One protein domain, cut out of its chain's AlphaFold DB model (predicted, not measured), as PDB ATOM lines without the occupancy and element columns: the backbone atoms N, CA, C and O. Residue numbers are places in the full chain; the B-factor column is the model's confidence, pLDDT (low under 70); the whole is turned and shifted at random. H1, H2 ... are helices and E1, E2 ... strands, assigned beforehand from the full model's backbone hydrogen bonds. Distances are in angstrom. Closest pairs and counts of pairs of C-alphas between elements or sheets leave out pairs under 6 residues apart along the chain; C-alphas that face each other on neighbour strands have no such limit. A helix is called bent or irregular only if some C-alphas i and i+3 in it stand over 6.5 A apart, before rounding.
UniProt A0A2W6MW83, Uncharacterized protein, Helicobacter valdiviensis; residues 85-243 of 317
ATOM      1  N   GLU A  85      94.477 146.260 132.501       43.62
ATOM      2  CA  GLU A  85      95.898 146.363 132.135       43.62
ATOM      3  C   GLU A  85      96.762 146.914 133.292       43.62
ATOM      4  O   GLU A  85      97.971 146.693 133.308       43.62
ATOM      5  N   GLN A  86      96.163 147.602 134.277       47.69
ATOM      6  CA  GLN A  86      96.876 148.168 135.435       47.69
ATOM      7  C   GLN A  86      96.826 147.293 136.694       47.69
ATOM      8  O   GLN A  86      97.587 147.541 137.631       47.69
ATOM      9  N   ASN A  87      95.963 146.272 136.740       60.91
ATOM     10  CA  ASN A  87      95.917 145.349 137.868       60.91
ATOM     11  C   ASN A  87      97.118 144.383 137.800       60.91
ATOM     12  O   ASN A  87      97.205 143.595 136.855       60.91
ATOM     13  N   PRO A  88      98.025 144.384 138.799       60.12
ATOM     14  CA  PRO A  88      99.184 143.495 138.805       60.12
ATOM     15  C   PRO A  88      98.809 142.007 138.818       60.12
ATOM     16  O   PRO A  88      99.621 141.185 138.413       60.12
ATOM     17  N   PHE A  89      97.584 141.665 139.224       74.81
ATOM     18  CA  PHE A  89      97.076 140.299 139.330       74.81
ATOM     19  C   PHE A  89      95.935 140.002 138.338       74.81
ATOM     20  O   PHE A  89      95.044 139.199 138.618       74.81
ATOM     21  N   SER A  90      95.934 140.657 137.172       76.69
ATOM     22  CA  SER A  90      95.057 140.288 136.055       76.69
ATOM     23  C   SER A  90      95.667 139.177 135.197       76.69
ATOM     24  O   SER A  90      96.876 138.935 135.234       76.69
ATOM     25  N   TYR A  91      94.833 138.502 134.400       84.88
ATOM     26  CA  TYR A  91      95.311 137.509 133.438       84.88
ATOM     27  C   TYR A  91      96.287 138.105 132.411       84.88
ATOM     28  O   TYR A  91      97.394 137.575 132.322       84.88
ATOM     29  N   PRO A  92      95.968 139.218 131.706       86.75
ATOM     30  CA  PRO A  92      96.901 139.807 130.747       86.75
ATOM     31  C   PRO A  92      98.244 140.145 131.387       86.75
ATOM     32  O   PRO A  92      99.292 139.852 130.822       86.75
ATOM     33  N   ARG A  93      98.234 140.692 132.610       85.88
ATOM     34  CA  ARG A  93      99.482 141.017 133.299       85.88
ATOM     35  C   ARG A  93     100.251 139.772 133.731       85.88
ATOM     36  O   ARG A  93     101.465 139.750 133.588       85.88
ATOM     37  N   SER A  94      99.565 138.753 134.241       88.25
ATOM     38  CA  SER A  94     100.202 137.504 134.676       88.25
ATOM     39  C   SER A  94     100.814 136.739 133.509       88.25
ATOM     40  O   SER A  94     101.897 136.187 133.655       88.25
ATOM     41  N   PHE A  95     100.164 136.760 132.343       91.06
ATOM     42  CA  PHE A  95     100.714 136.200 131.115       91.06
ATOM     43  C   PHE A  95     102.034 136.880 130.726       91.06
ATOM     44  O   PHE A  95     103.040 136.196 130.555       91.06
ATOM     45  N   GLU A  96     102.055 138.216 130.674       92.50
ATOM     46  CA  GLU A  96     103.275 138.970 130.354       92.50
ATOM     47  C   GLU A  96     104.373 138.765 131.405       92.50
ATOM     48  O   GLU A  96     105.523 138.565 131.049       92.50
ATOM     49  N   VAL A  97     104.040 138.739 132.700       90.38
ATOM     50  CA  VAL A  97     105.043 138.515 133.757       90.38
ATOM     51  C   VAL A  97     105.695 137.134 133.643       90.38
ATOM     52  O   VAL A  97     106.911 137.020 133.786       90.38
ATOM     53  N   LEU A  98     104.911 136.086 133.379       91.31
ATOM     54  CA  LEU A  98     105.449 134.741 133.168       91.31
ATOM     55  C   LEU A  98     106.316 134.688 131.906       91.31
ATOM     56  O   LEU A  98     107.403 134.116 131.947       91.31
ATOM     57  N   LYS A  99     105.870 135.324 130.816       93.88
ATOM     58  CA  LYS A  99     106.622 135.428 129.561       93.88
ATOM     59  C   LYS A  99     107.958 136.149 129.748       93.88
ATOM     60  O   LYS A  99     108.988 135.614 129.339       93.88
ATOM     61  N   ASP A 100     107.942 137.318 130.383       93.50
ATOM     62  CA  ASP A 100     109.128 138.129 130.670       93.50
ATOM     63  C   ASP A 100     110.129 137.324 131.511       93.50
ATOM     64  O   ASP A 100     111.321 137.296 131.211       93.50
ATOM     65  N   LEU A 101     109.641 136.601 132.526       92.44
ATOM     66  CA  LEU A 101     110.481 135.744 133.359       92.44
ATOM     67  C   LEU A 101     111.069 134.565 132.564       92.44
ATOM     68  O   LEU A 101     112.235 134.226 132.750       92.44
ATOM     69  N   MET A 102     110.301 133.939 131.664       93.50
ATOM     70  CA  MET A 102     110.831 132.901 130.771       93.50
ATOM     71  C   MET A 102     111.933 133.457 129.860       93.50
ATOM     72  O   MET A 102     112.971 132.817 129.692       93.50
ATOM     73  N   GLU A 103     111.731 134.649 129.296       94.81
ATOM     74  CA  GLU A 103     112.702 135.322 128.430       94.81
ATOM     75  C   GLU A 103     113.999 135.641 129.175       94.81
ATOM     76  O   GLU A 103     115.072 135.217 128.743       94.81
ATOM     77  N   GLU A 104     113.893 136.257 130.354       94.12
ATOM     78  CA  GLU A 104     115.032 136.557 131.225       94.12
ATOM     79  C   GLU A 104     115.855 135.295 131.521       94.12
ATOM     80  O   GLU A 104     117.083 135.294 131.402       94.12
ATOM     81  N   LYS A 105     115.198 134.177 131.856       92.56
ATOM     82  CA  LYS A 105     115.903 132.935 132.198       92.56
ATOM     83  C   LYS A 105     116.528 132.237 130.999       92.56
ATOM     84  O   LYS A 105     117.573 131.604 131.158       92.56
ATOM     85  N   ILE A 106     115.951 132.373 129.807       91.19
ATOM     86  CA  ILE A 106     116.590 131.928 128.562       91.19
ATOM     87  C   ILE A 106     117.852 132.752 128.295       91.19
ATOM     88  O   ILE A 106     118.906 132.171 128.028       91.19
ATOM     89  N   GLU A 107     117.775 134.080 128.407       92.62
ATOM     90  CA  GLU A 107     118.918 134.972 128.191       92.62
ATOM     91  C   GLU A 107     120.044 134.708 129.198       92.62
ATOM     92  O   GLU A 107     121.205 134.562 128.809       92.62
ATOM     93  N   GLU A 108     119.714 134.560 130.484       92.25
ATOM     94  CA  GLU A 108     120.675 134.209 131.534       92.25
ATOM     95  C   GLU A 108     121.339 132.851 131.284       92.25
ATOM     96  O   GLU A 108     122.543 132.687 131.514       92.25
ATOM     97  N   TYR A 109     120.564 131.861 130.833       89.25
ATOM     98  CA  TYR A 109     121.081 130.534 130.516       89.25
ATOM     99  C   TYR A 109     122.005 130.573 129.295       89.25
ATOM    100  O   TYR A 109     123.107 130.014 129.330       89.25
ATOM    101  N   PHE A 110     121.598 131.266 128.231       89.19
ATOM    102  CA  PHE A 110     122.399 131.408 127.021       89.19
ATOM    103  C   PHE A 110     123.693 132.184 127.282       89.19
ATOM    104  O   PHE A 110     124.761 131.753 126.852       89.19
ATOM    105  N   ALA A 111     123.641 133.263 128.067       90.81
ATOM    106  CA  ALA A 111     124.819 134.047 128.431       90.81
ATOM    107  C   ALA A 111     125.888 133.218 129.171       90.81
ATOM    108  O   ALA A 111     127.085 133.473 129.012       90.81
ATOM    109  N   LYS A 112     125.469 132.218 129.961       88.81
ATOM    110  CA  LYS A 112     126.365 131.308 130.695       88.81
ATOM    111  C   LYS A 112     126.962 130.214 129.810       88.81
ATOM    112  O   LYS A 112     128.138 129.900 129.971       88.81
ATOM    113  N   ASN A 113     126.168 129.625 128.917       85.69
ATOM    114  CA  ASN A 113     126.576 128.438 128.156       85.69
ATOM    115  C   ASN A 113     127.147 128.758 126.768       85.69
ATOM    116  O   ASN A 113     127.995 128.015 126.286       85.69
ATOM    117  N   GLN A 114     126.719 129.863 126.146       85.88
ATOM    118  CA  GLN A 114     127.148 130.328 124.817       85.88
ATOM    119  C   GLN A 114     127.039 129.271 123.700       85.88
ATOM    120  O   GLN A 114     127.750 129.346 122.700       85.88
ATOM    121  N   ASP A 115     126.147 128.294 123.862       82.62
ATOM    122  CA  ASP A 115     125.882 127.241 122.886       82.62
ATOM    123  C   ASP A 115     124.411 127.292 122.472       82.62
ATOM    124  O   ASP A 115     123.516 126.933 123.237       82.62
ATOM    125  N   GLU A 116     124.166 127.752 121.246       81.44
ATOM    126  CA  GLU A 116     122.825 127.823 120.658       81.44
ATOM    127  C   GLU A 116     122.229 126.429 120.418       81.44
ATOM    128  O   GLU A 116     121.013 126.286 120.338       81.44
ATOM    129  N   SER A 117     123.063 125.390 120.318       79.19
ATOM    130  CA  SER A 117     122.636 124.011 120.072       79.19
ATOM    131  C   SER A 117     122.384 123.201 121.347       79.19
ATOM    132  O   SER A 117     122.010 122.029 121.260       79.19
ATOM    133  N   ASP A 118     122.549 123.815 122.525       84.94
ATOM    134  CA  ASP A 118     122.327 123.148 123.805       84.94
ATOM    135  C   ASP A 118     120.890 122.617 123.913       84.94
ATOM    136  O   ASP A 118     119.905 123.336 123.729       84.94
ATOM    137  N   ALA A 119     120.760 121.331 124.239       84.88
ATOM    138  CA  ALA A 119     119.467 120.652 124.251       84.88
ATOM    139  C   ALA A 119     118.493 121.241 125.286       84.88
ATOM    140  O   ALA A 119     117.284 121.242 125.055       84.88
ATOM    141  N   ARG A 120     119.000 121.749 126.419       85.38
ATOM    142  CA  ARG A 120     118.165 122.373 127.454       85.38
ATOM    143  C   ARG A 120     117.716 123.765 127.017       85.38
ATOM    144  O   ARG A 120     116.543 124.071 127.195       85.38
ATOM    145  N   LEU A 121     118.584 124.552 126.376       81.25
ATOM    146  CA  LEU A 121     118.198 125.827 125.756       81.25
ATOM    147  C   LEU A 121     117.110 125.642 124.688       81.25
ATOM    148  O   LEU A 121     116.107 126.351 124.707       81.25
ATOM    149  N   GLN A 122     117.271 124.664 123.794       84.94
ATOM    150  CA  GLN A 122     116.274 124.357 122.761       84.94
ATOM    151  C   GLN A 122     114.927 123.942 123.366       84.94
ATOM    152  O   GLN A 122     113.875 124.357 122.883       84.94
ATOM    153  N   LEU A 123     114.947 123.176 124.458       87.06
ATOM    154  CA  LEU A 123     113.732 122.791 125.171       87.06
ATOM    155  C   LEU A 123     113.060 123.987 125.873       87.06
ATOM    156  O   LEU A 123     111.841 124.113 125.821       87.06
ATOM    157  N   MET A 124     113.837 124.893 126.479       84.25
ATOM    158  CA  MET A 124     113.314 126.135 127.064       84.25
ATOM    159  C   MET A 124     112.649 127.025 126.004       84.25
ATOM    160  O   MET A 124     111.552 127.530 126.235       84.25
ATOM    161  N   LEU A 125     113.272 127.176 124.831       84.12
ATOM    162  CA  LEU A 125     112.699 127.915 123.701       84.12
ATOM    163  C   LEU A 125     111.390 127.283 123.210       84.12
ATOM    164  O   LEU A 125     110.425 128.004 122.962       84.12
ATOM    165  N   ALA A 126     111.333 125.950 123.117       85.94
ATOM    166  CA  ALA A 126     110.121 125.234 122.723       85.94
ATOM    167  C   ALA A 126     108.968 125.465 123.714       85.94
ATOM    168  O   ALA A 126     107.874 125.827 123.294       85.94
ATOM    169  N   TYR A 127     109.219 125.343 125.021       87.06
ATOM    170  CA  TYR A 127     108.188 125.596 126.032       87.06
ATOM    171  C   TYR A 127     107.728 127.057 126.069       87.06
ATOM    172  O   TYR A 127     106.537 127.304 126.246       87.06
ATOM    173  N   LYS A 128     108.631 128.029 125.865       88.62
ATOM    174  CA  LYS A 128     108.240 129.445 125.739       88.62
ATOM    175  C   LYS A 128     107.317 129.654 124.541       88.62
ATOM    176  O   LYS A 128     106.304 130.328 124.677       88.62
ATOM    177  N   GLN A 129     107.635 129.049 123.397       87.31
ATOM    178  CA  GLN A 129     106.784 129.128 122.211       87.31
ATOM    179  C   GLN A 129     105.400 128.511 122.471       87.31
ATOM    180  O   GLN A 129     104.393 129.147 122.186       87.31
ATOM    181  N   GLU A 130     105.337 127.323 123.081       87.44
ATOM    182  CA  GLU A 130     104.064 126.685 123.452       87.44
ATOM    183  C   GLU A 130     103.243 127.545 124.429       87.44
ATOM    184  O   GLU A 130     102.026 127.650 124.283       87.44
ATOM    185  N   PHE A 131     103.897 128.199 125.392       90.00
ATOM    186  CA  PHE A 131     103.251 129.139 126.307       90.00
ATOM    187  C   PHE A 131     102.701 130.375 125.577       90.00
ATOM    188  O   PHE A 131     101.571 130.789 125.840       90.00
ATOM    189  N   GLU A 132     103.468 130.949 124.646       91.06
ATOM    190  CA  GLU A 132     103.047 132.109 123.851       91.06
ATOM    191  C   GLU A 132     101.882 131.788 122.906       91.06
ATOM    192  O   GLU A 132     100.975 132.608 122.746       91.06
ATOM    193  N   ASP A 133     101.869 130.583 122.336       90.56
ATOM    194  CA  ASP A 133     100.815 130.109 121.437       90.56
ATOM    195  C   ASP A 133      99.560 129.636 122.192       90.56
ATOM    196  O   ASP A 133      98.476 129.532 121.607       90.56
ATOM    197  N   PHE A 134      99.665 129.380 123.501       90.56
ATOM    198  CA  PHE A 134      98.582 128.817 124.308       90.56
ATOM    199  C   PHE A 134      97.265 129.609 124.251       90.56
ATOM    200  O   PHE A 134      96.217 128.982 124.069       90.56
ATOM    201  N   PRO A 135      97.239 130.955 124.367       91.38
ATOM    202  CA  PRO A 135      95.988 131.702 124.264       91.38
ATOM    203  C   PRO A 135      95.322 131.523 122.900       91.38
ATOM    204  O   PRO A 135      94.106 131.362 122.830       91.38
ATOM    205  N   HIS A 136      96.109 131.499 121.821       92.69
ATOM    206  CA  HIS A 136      95.582 131.276 120.480       92.69
ATOM    207  C   HIS A 136      95.002 129.866 120.341       92.69
ATOM    208  O   HIS A 136      93.866 129.720 119.899       92.69
ATOM    209  N   PHE A 137      95.733 128.852 120.808       91.69
ATOM    210  CA  PHE A 137      95.261 127.471 120.861       91.69
ATOM    211  C   PHE A 137      93.931 127.339 121.623       91.69
ATOM    212  O   PHE A 137      93.008 126.661 121.170       91.69
ATOM    213  N   MET A 138      93.791 128.015 122.763       91.06
ATOM    214  CA  MET A 138      92.549 127.992 123.538       91.06
ATOM    215  C   MET A 138      91.380 128.672 122.815       91.06
ATOM    216  O   MET A 138      90.257 128.165 122.872       91.06
ATOM    217  N   GLU A 139      91.627 129.777 122.109       92.38
ATOM    218  CA  GLU A 139      90.617 130.419 121.259       92.38
ATOM    219  C   GLU A 139      90.187 129.509 120.098       92.38
ATOM    220  O   GLU A 139      88.992 129.399 119.823       92.38
ATOM    221  N   GLU A 140      91.116 128.785 119.467       93.69
ATOM    222  CA  GLU A 140      90.792 127.798 118.427       93.69
ATOM    223  C   GLU A 140      89.901 126.668 118.962       93.69
ATOM    224  O   GLU A 140      88.924 126.282 118.314       93.69
ATOM    225  N   LEU A 141      90.192 126.153 120.161       89.81
ATOM    226  CA  LEU A 141      89.362 125.131 120.803       89.81
ATOM    227  C   LEU A 141      87.957 125.654 121.132       89.81
ATOM    228  O   LEU A 141      86.963 124.959 120.897       89.81
ATOM    229  N   LYS A 142      87.859 126.883 121.649       89.62
ATOM    230  CA  LYS A 142      86.574 127.527 121.949       89.62
ATOM    231  C   LYS A 142      85.760 127.778 120.682       89.62
ATOM    232  O   LYS A 142      84.543 127.572 120.669       89.62
ATOM    233  N   GLU A 143      86.422 128.172 119.602       87.81
ATOM    234  CA  GLU A 143      85.808 128.366 118.293       87.81
ATOM    235  C   GLU A 143      85.321 127.037 117.702       87.81
ATOM    236  O   GLU A 143      84.184 126.950 117.244       87.81
ATOM    237  N   LYS A 144      86.109 125.960 117.810       87.62
ATOM    238  CA  LYS A 144      85.682 124.609 117.416       87.62
ATOM    239  C   LYS A 144      84.430 124.171 118.181       87.62
ATOM    240  O   LYS A 144      83.484 123.674 117.572       87.62
ATOM    241  N   ALA A 145      84.392 124.382 119.497       81.25
ATOM    242  CA  ALA A 145      83.207 124.096 120.306       81.25
ATOM    243  C   ALA A 145      82.000 124.952 119.884       81.25
ATOM    244  O   ALA A 145      80.883 124.443 119.781       81.25
ATOM    245  N   THR A 146      82.233 126.227 119.564       78.50
ATOM    246  CA  THR A 146      81.211 127.149 119.047       78.50
ATOM    247  C   THR A 146      80.615 126.633 117.737       78.50
ATOM    248  O   THR A 146      79.397 126.480 117.639       78.50
ATOM    249  N   GLN A 147      81.453 126.276 116.765       76.81
ATOM    250  CA  GLN A 147      81.023 125.759 115.462       76.81
ATOM    251  C   GLN A 147      80.274 124.428 115.583       76.81
ATOM    252  O   GLN A 147      79.234 124.245 114.950       76.81
ATOM    253  N   SER A 148      80.753 123.506 116.426       77.81
ATOM    254  CA  SER A 148      80.046 122.249 116.706       77.81
ATOM    255  C   SER A 148      78.653 122.508 117.272       77.81
ATOM    256  O   SER A 148      77.681 121.863 116.872       77.81
ATOM    257  N   ALA A 149      78.538 123.489 118.165       73.75
ATOM    258  CA  ALA A 149      77.271 123.845 118.772       73.75
ATOM    259  C   ALA A 149      76.313 124.509 117.766       73.75
ATOM    260  O   ALA A 149      75.119 124.223 117.787       73.75
ATOM    261  N   GLU A 150      76.815 125.330 116.839       69.19
ATOM    262  CA  GLU A 150      76.019 125.918 115.750       69.19
ATOM    263  C   GLU A 150      75.528 124.869 114.753       69.19
ATOM    264  O   GLU A 150      74.355 124.867 114.373       69.19
ATOM    265  N   LEU A 151      76.401 123.941 114.353       70.75
ATOM    266  CA  LEU A 151      76.030 122.829 113.480       70.75
ATOM    267  C   LEU A 151      74.955 121.965 114.129       70.75
ATOM    268  O   LEU A 151      73.990 121.584 113.466       70.75
ATOM    269  N   PHE A 152      75.100 121.689 115.422       69.12
ATOM    270  CA  PHE A 152      74.097 120.970 116.186       69.12
ATOM    271  C   PHE A 152      72.770 121.755 116.266       69.12
ATOM    272  O   PHE A 152      71.713 121.203 115.965       69.12
ATOM    273  N   ALA A 153      72.819 123.055 116.572       63.25
ATOM    274  CA  ALA A 153      71.642 123.926 116.644       63.25
ATOM    275  C   ALA A 153      70.935 124.127 115.288       63.25
ATOM    276  O   ALA A 153      69.748 124.439 115.253       63.25
ATOM    277  N   SER A 154      71.636 123.931 114.166       61.72
ATOM    278  CA  SER A 154      71.052 124.027 112.821       61.72
ATOM    279  C   SER A 154      70.113 122.866 112.461       61.72
ATOM    280  O   SER A 154      69.399 122.932 111.455       61.72
ATOM    281  N   LEU A 155      70.112 121.789 113.254       57.12
ATOM    282  CA  LEU A 155      69.263 120.632 113.005       57.12
ATOM    283  C   LEU A 155      67.793 120.954 113.307       57.12
ATOM    284  O   LEU A 155      67.442 121.549 114.321       57.12
ATOM    285  N   THR A 156      66.918 120.541 112.391       53.03
ATOM    286  CA  THR A 156      65.477 120.829 112.430       53.03
ATOM    287  C   THR A 156      64.735 119.731 113.203       53.03
ATOM    288  O   THR A 156      64.798 118.569 112.774       53.03
ATOM    289  N   PRO A 157      64.080 120.031 114.349       52.38
ATOM    290  CA  PRO A 157      63.561 119.009 115.272       52.38
ATOM    291  C   PRO A 157      62.579 118.009 114.650       52.38
ATOM    292  O   PRO A 157      62.547 116.839 115.029       52.38
ATOM    293  N   ASP A 158      61.804 118.443 113.658       49.41
ATOM    294  CA  ASP A 158      60.844 117.625 112.910       49.41
ATOM    295  C   ASP A 158      61.505 116.473 112.137       49.41
ATOM    296  O   ASP A 158      60.863 115.456 111.882       49.41
ATOM    297  N   LYS A 159      62.808 116.574 111.847       50.91
ATOM    298  CA  LYS A 159      63.585 115.533 111.155       50.91
ATOM    299  C   LYS A 159      64.288 114.554 112.089       50.91
ATOM    300  O   LYS A 159      64.937 113.629 111.602       50.91
ATOM    301  N   LEU A 160      64.165 114.705 113.411       52.59
ATOM    302  CA  LEU A 160      64.884 113.875 114.385       52.59
ATOM    303  C   LEU A 160      64.676 112.377 114.145       52.59
ATOM    304  O   LEU A 160      65.634 111.614 114.174       52.59
ATOM    305  N   GLN A 161      63.437 111.941 113.895       48.53
ATOM    306  CA  GLN A 161      63.139 110.516 113.720       48.53
ATOM    307  C   GLN A 161      63.743 109.931 112.437       48.53
ATOM    308  O   GLN A 161      64.120 108.761 112.432       48.53
ATOM    309  N   GLU A 162      63.857 110.741 111.384       56.50
ATOM    310  CA  GLU A 162      64.397 110.350 110.076       56.50
ATOM    311  C   GLU A 162      65.928 110.469 110.020       56.50
ATOM    312  O   GLU A 162      66.574 109.767 109.246       56.50
ATOM    313  N   GLN A 163      66.514 111.342 110.846       58.91
ATOM    314  CA  GLN A 163      67.935 111.711 110.822       58.91
ATOM    315  C   GLN A 163      68.647 111.453 112.160       58.91
ATOM    316  O   GLN A 163      69.605 112.151 112.496       58.91
ATOM    317  N   LYS A 164      68.205 110.450 112.932       56.28
ATOM    318  CA  LYS A 164      68.743 110.137 114.273       56.28
ATOM    319  C   LYS A 164      70.264 110.036 114.314       56.28
ATOM    320  O   LYS A 164      70.878 110.586 115.220       56.28
ATOM    321  N   ASP A 165      70.852 109.374 113.322       62.66
ATOM    322  CA  ASP A 165      72.301 109.176 113.252       62.66
ATOM    323  C   ASP A 165      73.041 110.516 113.129       62.66
ATOM    324  O   ASP A 165      74.042 110.732 113.801       62.66
ATOM    325  N   ILE A 166      72.499 111.461 112.350       66.50
ATOM    326  CA  ILE A 166      73.073 112.805 112.187       66.50
ATOM    327  C   ILE A 166      72.998 113.576 113.506       66.50
ATOM    328  O   ILE A 166      73.984 114.186 113.914       66.50
ATOM    329  N   TYR A 167      71.856 113.529 114.195       61.56
ATOM    330  CA  TYR A 167      71.703 114.146 115.515       61.56
ATOM    331  C   TYR A 167      72.701 113.589 116.527       61.56
ATOM    332  O   TYR A 167      73.329 114.357 117.254       61.56
ATOM    333  N   PHE A 168      72.861 112.266 116.551       60.72
ATOM    334  CA  PHE A 168      73.794 111.594 117.444       60.72
ATOM    335  C   PHE A 168      75.239 112.017 117.167       60.72
ATOM    336  O   PHE A 168      75.926 112.449 118.087       60.72
ATOM    337  N   THR A 169      75.673 111.980 115.903       68.50
ATOM    338  CA  THR A 169      77.018 112.423 115.513       68.50
ATOM    339  C   THR A 169      77.267 113.873 115.918       68.50
ATOM    340  O   THR A 169      78.265 114.156 116.565       68.50
ATOM    341  N   ARG A 170      76.342 114.797 115.624       69.38
ATOM    342  CA  ARG A 170      76.528 116.220 115.957       69.38
ATOM    343  C   ARG A 170      76.564 116.491 117.460       69.38
ATOM    344  O   ARG A 170      77.301 117.363 117.908       69.38
ATOM    345  N   ALA A 171      75.780 115.751 118.239       65.50
ATOM    346  CA  ALA A 171      75.813 115.839 119.694       65.50
ATOM    347  C   ALA A 171      77.148 115.330 120.259       65.50
ATOM    348  O   ALA A 171      77.696 115.930 121.184       65.50
ATOM    349  N   GLN A 172      77.679 114.249 119.682       64.88
ATOM    350  CA  GLN A 172      78.973 113.696 120.055       64.88
ATOM    351  C   GLN A 172      80.120 114.652 119.684       64.88
ATOM    352  O   GLN A 172      80.943 114.948 120.547       64.88
ATOM    353  N   ASP A 173      80.112 115.225 118.475       71.81
ATOM    354  CA  ASP A 173      81.080 116.245 118.032       71.81
ATOM    355  C   ASP A 173      81.115 117.448 119.000       71.81
ATOM    356  O   ASP A 173      82.179 117.955 119.377       71.81
ATOM    357  N   LEU A 174      79.939 117.909 119.444       73.75
ATOM    358  CA  LEU A 174      79.822 118.978 120.434       73.75
ATOM    359  C   LEU A 174      80.415 118.564 121.786       73.75
ATOM    360  O   LEU A 174      81.207 119.304 122.365       73.75
ATOM    361  N   GLN A 175      80.067 117.382 122.293       70.19
ATOM    362  CA  GLN A 175      80.595 116.903 123.569       70.19
ATOM    363  C   GLN A 175      82.122 116.744 123.536       70.19
ATOM    364  O   GLN A 175      82.801 117.138 124.485       70.19
ATOM    365  N   GLU A 176      82.663 116.194 122.451       74.12
ATOM    366  CA  GLU A 176      84.103 116.022 122.257       74.12
ATOM    367  C   GLU A 176      84.818 117.375 122.180       74.12
ATOM    368  O   GLU A 176      85.804 117.577 122.883       74.12
ATOM    369  N   SER A 177      84.291 118.340 121.420       79.69
ATOM    370  CA  SER A 177      84.893 119.683 121.328       79.69
ATOM    371  C   SER A 177      84.836 120.470 122.644       79.69
ATOM    372  O   SER A 177      85.804 121.143 123.000       79.69
ATOM    373  N   ILE A 178      83.761 120.339 123.427       78.31
ATOM    374  CA  ILE A 178      83.689 120.906 124.782       78.31
ATOM    375  C   ILE A 178      84.707 120.248 125.720       78.31
ATOM    376  O   ILE A 178      85.366 120.930 126.514       78.31
ATOM    377  N   PHE A 179      84.842 118.923 125.641       77.38
ATOM    378  CA  PHE A 179      85.831 118.194 126.425       77.38
ATOM    379  C   PHE A 179      87.253 118.617 126.053       77.38
ATOM    380  O   PHE A 179      88.054 118.867 126.948       77.38
ATOM    381  N   GLU A 180      87.564 118.748 124.762       81.44
ATOM    382  CA  GLU A 180      88.859 119.234 124.283       81.44
ATOM    383  C   GLU A 180      89.163 120.639 124.809       81.44
ATOM    384  O   GLU A 180      90.258 120.856 125.322       81.44
ATOM    385  N   PHE A 181      88.198 121.564 124.756       83.94
ATOM    386  CA  PHE A 181      88.350 122.910 125.317       83.94
ATOM    387  C   PHE A 181      88.636 122.874 126.825       83.94
ATOM    388  O   PHE A 181      89.585 123.495 127.306       83.94
ATOM    389  N   SER A 182      87.877 122.067 127.567       82.62
ATOM    390  CA  SER A 182      88.057 121.883 129.014       82.62
ATOM    391  C   SER A 182      89.413 121.256 129.356       82.62
ATOM    392  O   SER A 182      90.098 121.687 130.280       82.62
ATOM    393  N   ALA A 183      89.830 120.248 128.591       80.12
ATOM    394  CA  ALA A 183      91.114 119.585 128.757       80.12
ATOM    395  C   ALA A 183      92.288 120.493 128.370       80.12
ATOM    396  O   ALA A 183      93.327 120.444 129.025       80.12
ATOM    397  N   GLY A 184      92.128 121.339 127.349       79.44
ATOM    398  CA  GLY A 184      93.114 122.340 126.942       79.44
ATOM    399  C   GLY A 184      93.452 123.304 128.076       79.44
ATOM    400  O   GLY A 184      94.628 123.499 128.373       79.44
ATOM    401  N   ALA A 185      92.439 123.798 128.796       79.56
ATOM    402  CA  ALA A 185      92.642 124.679 129.948       79.56
ATOM    403  C   ALA A 185      93.460 124.035 131.077       79.56
ATOM    404  O   ALA A 185      94.109 124.749 131.835       79.56
ATOM    405  N   MET A 186      93.447 122.705 131.208       72.62
ATOM    406  CA  MET A 186      94.268 122.002 132.201       72.62
ATOM    407  C   MET A 186      95.737 121.877 131.775       72.62
ATOM    408  O   MET A 186      96.601 121.799 132.639       72.62
ATOM    409  N   LYS A 187      96.033 121.897 130.469       74.50
ATOM    410  CA  LYS A 187      97.407 121.774 129.944       74.50
ATOM    411  C   LYS A 187      98.244 123.036 130.125       74.50
ATOM    412  O   LYS A 187      99.463 122.967 130.055       74.50
ATOM    413  N   GLY A 188      97.608 124.186 130.335       73.88
ATOM    414  CA  GLY A 188      98.303 125.466 130.440       73.88
ATOM    415  C   GLY A 188      99.366 125.497 131.548       73.88
ATOM    416  O   GLY A 188     100.449 126.041 131.342       73.88
ATOM    417  N   LEU A 189      99.088 124.864 132.694       76.81
ATOM    418  CA  LEU A 189     100.060 124.722 133.782       76.81
ATOM    419  C   LEU A 189     101.213 123.778 133.439       76.81
ATOM    420  O   LEU A 189     102.333 124.046 133.860       76.81
ATOM    421  N   ASP A 190     100.977 122.733 132.642       78.69
ATOM    422  CA  ASP A 190     102.018 121.756 132.305       78.69
ATOM    423  C   ASP A 190     103.206 122.427 131.595       78.69
ATOM    424  O   ASP A 190     104.353 122.059 131.844       78.69
ATOM    425  N   PHE A 191     102.962 123.436 130.747       78.88
ATOM    426  CA  PHE A 191     104.023 124.188 130.062       78.88
ATOM    427  C   PHE A 191     104.838 125.049 131.029       78.88
ATOM    428  O   PHE A 191     106.069 125.054 130.975       78.88
ATOM    429  N   ILE A 192     104.147 125.748 131.934       83.00
ATOM    430  CA  ILE A 192     104.762 126.597 132.959       83.00
ATOM    431  C   ILE A 192     105.623 125.725 133.882       83.00
ATOM    432  O   ILE A 192     106.816 125.985 134.047       83.00
ATOM    433  N   ASP A 193     105.052 124.645 134.414       84.12
ATOM    434  CA  ASP A 193     105.742 123.715 135.306       84.12
ATOM    435  C   ASP A 193     106.911 123.016 134.605       84.12
ATOM    436  O   ASP A 193     107.980 122.854 135.198       84.12
ATOM    437  N   SER A 194     106.758 122.645 133.330       82.88
ATOM    438  CA  SER A 194     107.840 122.028 132.560       82.88
ATOM    439  C   SER A 194     108.993 123.002 132.325       82.88
ATOM    440  O   SER A 194     110.144 122.641 132.570       82.88
ATOM    441  N   PHE A 195     108.712 124.245 131.916       89.56
ATOM    442  CA  PHE A 195     109.743 125.265 131.721       89.56
ATOM    443  C   PHE A 195     110.487 125.557 133.028       89.56
ATOM    444  O   PHE A 195     111.713 125.439 133.096       89.56
ATOM    445  N   PHE A 196     109.758 125.914 134.089       88.31
ATOM    446  CA  PHE A 196     110.373 126.317 135.353       88.31
ATOM    447  C   PHE A 196     110.965 125.133 136.123       88.31
ATOM    448  O   PHE A 196     111.948 125.307 136.840       88.31
ATOM    449  N   GLY A 197     110.469 123.915 135.895       86.62
ATOM    450  CA  GLY A 197     111.072 122.675 136.378       86.62
ATOM    451  C   GLY A 197     112.471 122.427 135.810       86.62
ATOM    452  O   GLY A 197     113.345 121.926 136.522       86.62
ATOM    453  N   LEU A 198     112.745 122.847 134.566       84.75
ATOM    454  CA  LEU A 198     114.096 122.756 133.999       84.75
ATOM    455  C   LEU A 198     115.094 123.630 134.751       84.75
ATOM    456  O   LEU A 198     116.266 123.271 134.806       84.75
ATOM    457  N   ILE A 199     114.667 124.767 135.297       87.12
ATOM    458  CA  ILE A 199     115.527 125.787 135.921       87.12
ATOM    459  C   ILE A 199     115.255 125.964 137.418       87.12
ATOM    460  O   ILE A 199     115.712 126.924 138.025       87.12
ATOM    461  N   GLU A 200     114.558 125.022 138.051       87.25
ATOM    462  CA  GLU A 200     114.021 125.179 139.409       87.25
ATOM    463  C   GLU A 200     115.094 125.502 140.467       87.25
ATOM    464  O   GLU A 200     114.840 126.192 141.458       87.25
ATOM    465  N   LYS A 201     116.314 124.991 140.270       87.12
ATOM    466  CA  LYS A 201     117.466 125.229 141.155       87.12
ATOM    467  C   LYS A 201     118.091 126.609 140.973       87.12
ATOM    468  O   LYS A 201     118.777 127.076 141.877       87.12
ATOM    469  N   ASP A 202     117.869 127.212 139.813       86.50
ATOM    470  CA  ASP A 202     118.421 128.501 139.413       86.50
ATOM    471  C   ASP A 202     117.487 129.661 139.813       86.50
ATOM    472  O   ASP A 202     117.918 130.811 139.845       86.50
ATOM    473  N   LEU A 203     116.234 129.360 140.185       84.88
ATOM    474  CA  LEU A 203     115.259 130.330 140.688       84.88
ATOM    475  C   LEU A 203     115.499 130.678 142.166       84.88
ATOM    476  O   LEU A 203     115.598 129.805 143.036       84.88
ATOM    477  N   SER A 204     115.500 131.970 142.470       88.06
ATOM    478  CA  SER A 204     115.450 132.511 143.825       88.06
ATOM    479  C   SER A 204     114.099 132.249 144.498       88.06
ATOM    480  O   SER A 204     113.082 132.009 143.849       88.06
ATOM    481  N   VAL A 205     114.067 132.352 145.831       87.44
ATOM    482  CA  VAL A 205     112.826 132.208 146.620       87.44
ATOM    483  C   VAL A 205     111.744 133.178 146.137       87.44
ATOM    484  O   VAL A 205     110.600 132.778 145.956       87.44
ATOM    485  N   ARG A 206     112.125 134.427 145.850       85.38
ATOM    486  CA  ARG A 206     111.199 135.467 145.395       85.38
ATOM    487  C   ARG A 206     110.608 135.165 144.017       85.38
ATOM    488  O   ARG A 206     109.435 135.431 143.791       85.38
ATOM    489  N   GLU A 207     111.404 134.623 143.099       83.88
ATOM    490  CA  GLU A 207     110.915 134.235 141.767       83.88
ATOM    491  C   GLU A 207     109.963 133.045 141.851       83.88
ATOM    492  O   GLU A 207     108.969 133.017 141.136       83.88
ATOM    493  N   LYS A 208     110.219 132.094 142.759       83.12
ATOM    494  CA  LYS A 208     109.309 130.965 142.999       83.12
ATOM    495  C   LYS A 208     107.960 131.420 143.551       83.12
ATOM    496  O   LYS A 208     106.934 130.935 143.092       83.12
ATOM    497  N   GLU A 209     107.953 132.350 144.504       81.75
ATOM    498  CA  GLU A 209     106.712 132.937 145.034       81.75
ATOM    499  C   GLU A 209     105.922 133.649 143.927       81.75
ATOM    500  O   GLU A 209     104.737 133.388 143.737       81.75
ATOM    501  N   LEU A 210     106.603 134.478 143.134       81.50
ATOM    502  CA  LEU A 210     105.996 135.220 142.029       81.50
ATOM    503  C   LEU A 210     105.454 134.291 140.926       81.50
ATOM    504  O   LEU A 210     104.374 134.534 140.387       81.50
ATOM    505  N   LEU A 211     106.169 133.202 140.627       85.38
ATOM    506  CA  LEU A 211     105.722 132.156 139.711       85.38
ATOM    507  C   LEU A 211     104.414 131.516 140.187       85.38
ATOM    508  O   LEU A 211     103.484 131.395 139.394       85.38
ATOM    509  N   ILE A 212     104.332 131.130 141.464       83.12
ATOM    510  CA  ILE A 212     103.137 130.494 142.038       83.12
ATOM    511  C   ILE A 212     101.916 131.406 141.875       83.12
ATOM    512  O   ILE A 212     100.878 130.959 141.381       83.12
ATOM    513  N   ASP A 213     102.047 132.687 142.224       82.62
ATOM    514  CA  ASP A 213     100.937 133.641 142.161       82.62
ATOM    515  C   ASP A 213     100.432 133.837 140.721       82.62
ATOM    516  O   ASP A 213      99.230 133.731 140.447       82.62
ATOM    517  N   HIS A 214     101.340 134.084 139.772       85.31
ATOM    518  CA  HIS A 214     100.957 134.342 138.383       85.31
ATOM    519  C   HIS A 214     100.505 133.083 137.635       85.31
ATOM    520  O   HIS A 214      99.561 133.166 136.845       85.31
ATOM    521  N   ALA A 215     101.097 131.917 137.910       85.56
ATOM    522  CA  ALA A 215     100.643 130.643 137.354       85.56
ATOM    523  C   ALA A 215      99.225 130.303 137.836       85.56
ATOM    524  O   ALA A 215      98.381 129.880 137.043       85.56
ATOM    525  N   GLN A 216      98.913 130.577 139.108       82.88
ATOM    526  CA  GLN A 216      97.568 130.380 139.640       82.88
ATOM    527  C   GLN A 216      96.550 131.317 138.977       82.88
ATOM    528  O   GLN A 216      95.442 130.887 138.657       82.88
ATOM    529  N   ILE A 217      96.897 132.587 138.742       82.12
ATOM    530  CA  ILE A 217      96.014 133.533 138.036       82.12
ATOM    531  C   ILE A 217      95.783 133.089 136.593       82.12
ATOM    532  O   ILE A 217      94.640 133.093 136.127       82.12
ATOM    533  N   PHE A 218      96.846 132.669 135.909       87.25
ATOM    534  CA  PHE A 218      96.778 132.111 134.565       87.25
ATOM    535  C   PHE A 218      95.835 130.900 134.506       87.25
ATOM    536  O   PHE A 218      94.911 130.881 133.688       87.25
ATOM    537  N   GLN A 219      95.988 129.937 135.419       82.94
ATOM    538  CA  GLN A 219      95.122 128.759 135.475       82.94
ATOM    539  C   GLN A 219      93.677 129.128 135.813       82.94
ATOM    540  O   GLN A 219      92.742 128.641 135.178       82.94
ATOM    541  N   ASN A 220      93.473 130.000 136.801       83.12
ATOM    542  CA  ASN A 220      92.144 130.409 137.247       83.12
ATOM    543  C   ASN A 220      91.356 131.103 136.132       83.12
ATOM    544  O   ASN A 220      90.138 130.939 136.055       83.12
ATOM    545  N   TYR A 221      92.029 131.871 135.272       87.25
ATOM    546  CA  TYR A 221      91.396 132.493 134.116       87.25
ATOM    547  C   TYR A 221      90.793 131.437 133.181       87.25
ATOM    548  O   TYR A 221      89.586 131.452 132.935       87.25
ATOM    549  N   TRP A 222      91.593 130.469 132.727       84.50
ATOM    550  CA  TRP A 222      91.128 129.429 131.803       84.50
ATOM    551  C   TRP A 222      90.181 128.417 132.452       84.50
ATOM    552  O   TRP A 222      89.249 127.933 131.807       84.50
ATOM    553  N   TYR A 223      90.345 128.158 133.749       81.12
ATOM    554  CA  TYR A 223      89.391 127.381 134.536       81.12
ATOM    555  C   TYR A 223      87.998 128.025 134.532       81.12
ATOM    556  O   TYR A 223      87.003 127.351 134.270       81.12
ATOM    557  N   LYS A 224      87.910 129.344 134.737       81.44
ATOM    558  CA  LYS A 224      86.631 130.068 134.664       81.44
ATOM    559  C   LYS A 224      86.032 130.044 133.258       81.44
ATOM    560  O   LYS A 224      84.826 129.871 133.125       81.44
ATOM    561  N   GLN A 225      86.853 130.165 132.210       81.06
ATOM    562  CA  GLN A 225      86.383 130.074 130.818       81.06
ATOM    563  C   GLN A 225      85.811 128.691 130.474       81.06
ATOM    564  O   GLN A 225      84.891 128.584 129.664       81.06
ATOM    565  N   THR A 226      86.312 127.637 131.121       78.38
ATOM    566  CA  THR A 226      85.831 126.253 130.969       78.38
ATOM    567  C   THR A 226      84.755 125.878 131.995       78.38
ATOM    568  O   THR A 226      84.454 124.708 132.221       78.38
ATOM    569  N   GLY A 227      84.103 126.895 132.563       70.50
ATOM    570  CA  GLY A 227      82.907 126.784 133.388       70.50
ATOM    571  C   GLY A 227      83.144 126.738 134.886       70.50
ATOM    572  O   GLY A 227      82.179 126.850 135.636       70.50
ATOM    573  N   GLY A 228      84.397 126.656 135.329       73.81
ATOM    574  CA  GLY A 228      84.770 126.782 136.730       73.81
ATOM    575  C   GLY A 228      83.946 125.898 137.674       73.81
ATOM    576  O   GLY A 228      83.584 124.764 137.349       73.81
ATOM    577  N   ASP A 229      83.609 126.451 138.839       72.38
ATOM    578  CA  ASP A 229      82.766 125.784 139.839       72.38
ATOM    579  C   ASP A 229      81.304 125.646 139.383       72.38
ATOM    580  O   ASP A 229      80.597 124.728 139.800       72.38
ATOM    581  N   GLU A 230      80.847 126.542 138.504       66.94
ATOM    582  CA  GLU A 230      79.470 126.568 137.998       66.94
ATOM    583  C   GLU A 230      79.217 125.504 136.922       66.94
ATOM    584  O   GLU A 230      78.067 125.170 136.639       66.94
ATOM    585  N   ARG A 231      80.288 124.957 136.332       68.38
ATOM    586  CA  ARG A 231      80.273 123.982 135.231       68.38
ATOM    587  C   ARG A 231      79.515 124.477 133.996       68.38
ATOM    588  O   ARG A 231      78.955 123.669 133.252       68.38
ATOM    589  N   LYS A 232      79.524 125.799 133.778       70.12
ATOM    590  CA  LYS A 232      78.856 126.487 132.663       70.12
ATOM    591  C   LYS A 232      79.853 127.105 131.691       70.12
ATOM    592  O   LYS A 232      80.481 128.113 131.988       70.12
ATOM    593  N   ILE A 233      79.967 126.540 130.501       73.50
ATOM    594  CA  ILE A 233      80.879 127.012 129.462       73.50
ATOM    595  C   ILE A 233      80.126 127.959 128.538       73.50
ATOM    596  O   ILE A 233      79.172 127.551 127.883       73.50
ATOM    597  N   THR A 234      80.567 129.214 128.457       75.38
ATOM    598  CA  THR A 234      80.013 130.188 127.506       75.38
ATOM    599  C   THR A 234      80.847 130.202 126.227       75.38
ATOM    600  O   THR A 234      82.044 130.490 126.262       75.38
ATOM    601  N   LEU A 235      80.210 129.898 125.098       76.50
ATOM    602  CA  LEU A 235      80.810 129.856 123.762       76.50
ATOM    603  C   LEU A 235      80.879 131.249 123.119       76.50
ATOM    604  O   LEU A 235      80.246 132.194 123.593       76.50
ATOM    605  N   ASN A 236      81.624 131.387 122.017       74.00
ATOM    606  CA  ASN A 236      81.863 132.686 121.362       74.00
ATOM    607  C   ASN A 236      80.573 133.347 120.856       74.00
ATOM    608  O   ASN A 236      80.453 134.569 120.837       74.00
ATOM    609  N   ASN A 237      79.576 132.543 120.491       63.50
ATOM    610  CA  ASN A 237      78.263 133.024 120.066       63.50
ATOM    611  C   ASN A 237      77.271 133.256 121.224       63.50
ATOM    612  O   ASN A 237      76.094 133.536 120.987       63.50
ATOM    613  N   GLY A 238      77.732 133.160 122.476       60.53
ATOM    614  CA  GLY A 238      76.934 133.394 123.678       60.53
ATOM    615  C   GLY A 238      76.045 132.221 124.095       60.53
ATOM    616  O   GLY A 238      75.245 132.379 125.015       60.53
ATOM    617  N   MET A 239      76.155 131.062 123.437       63.47
ATOM    618  CA  MET A 239      75.492 129.839 123.893       63.47
ATOM    619  C   MET A 239      76.205 129.275 125.123       63.47
ATOM    620  O   MET A 239      77.434 129.240 125.171       63.47
ATOM    621  N   VAL A 240      75.427 128.809 126.098       65.62
ATOM    622  CA  VAL A 240      75.943 128.211 127.336       65.62
ATOM    623  C   VAL A 240      75.792 126.691 127.299       65.62
ATOM    624  O   VAL A 240      74.717 126.177 126.989       65.62
ATOM    625  N   TYR A 241      76.865 125.976 127.635       66.12
ATOM    626  CA  TYR A 241      76.904 124.525 127.806       66.12
ATOM    627  C   TYR A 241      77.089 124.164 129.282       66.12
ATOM    628  O   TYR A 241      77.990 124.686 129.933       66.12
ATOM    629  N   GLU A 242      76.282 123.242 129.808       65.75
ATOM    630  CA  GLU A 242      76.364 122.793 131.204       65.75
ATOM    631  C   GLU A 242      76.870 121.344 131.276       65.75
ATOM    632  O   GLU A 242      76.251 120.423 130.738       65.75
ATOM    633  N   GLY A 243      78.024 121.144 131.919       49.97
ATOM    634  CA  GLY A 243      78.753 119.870 131.893       49.97
ATOM    635  C   GLY A 243      78.210 118.772 132.811       49.97
ATOM    636  O   GLY A 243      78.554 117.607 132.618       49.97
TER     637      GLY A 243
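Overview. This is residues 85 to 243 of the 317 residues of an uncharacterized protein of Helicobacter valdiviensis (UniProt A0A2W6MW83). A long helical hairpin, H2b and H3a, runs out from a four-helix bundle of H1, H2a, H3b and H4, with the small strand hairpin E1 and E2 close to one side of H2b. H2 and H3 each bend, one arm in the bundle and the other in the long hairpin. The bundle is up and down, each member running against the one before it. The printed part has 159 residues, mostly helix, in the order H1 H2 H3 H4 E1 E2; the two strands form an antiparallel sheet. The whole is loose, with a radius of gyration of the C-alphas of 20.2 A, and elongated, spanning 69 by 36 by 22 A.

Arrangement. E1, residues 232 to 234, and E2, residues 240 to 242, form an antiparallel hairpin, with N 233 and O 241 at 2.8 A, within hydrogen-bond range. H2, residues 119 to 153, was assigned as one helix by its hydrogen bonds but is bent: C-alphas 132 and 135 are 7.1 A apart, and arms H2a, 119 to 132, and H2b, 135 to 153, stand at 45 degrees. H2b and E1 are near each other, with 5 pairs of C-alphas within 10 A. H3, residues 164 to 198, likewise one helix by its hydrogen bonds, is bent: C-alphas 186 and 189 are 6.6 A apart, and arms H3a, 164 to 186, and H3b, 189 to 198, stand at 35.3 degrees, only just steep. H2b and H3a touch as a helical hairpin, opposite ways at a shallow 19 degrees; their closest C-alphas, of Ala 145 and Ser 177, are 4.8 A apart. H2a touches H3b, closest at the C-alphas of Tyr 127 and Phe 195, 5.9 A. H1, residues 91 to 113, touches H2a, closest at the C-alphas of Met 102 and Lys 128, 6.6 A. H4, residues 205 to 225, touches residues 91 to 98 of H1 at a steep 42 degrees, closest at the C-alphas of Ser 94 and His 214, 4.9 A. Every O i to N i+4 pair is within hydrogen-bond range in H1, H2a, H2b, H3b and H4, and 18 of 19 in H3a.

Along the chain. H1 is 33.0 A long from C-alpha 91 at (95.311, 137.509, 133.438); H2a is 20.0 A, H2b 26.7 A, H3a 33.4 A, H3b 14.2 A and H4 30.9 A. E1 is 6.5 A and E2 6.7 A, ending at C-alpha 242, (76.364, 122.793, 131.204).

Size, cuts and confidence. The C-alphas of Lys 112 and Asp 158, 69.3 A apart, are the farthest. The printed part has no cut and no long link. Confidence is low, under 70, in 35 residues, among them 152 to 172 and 237 to 243.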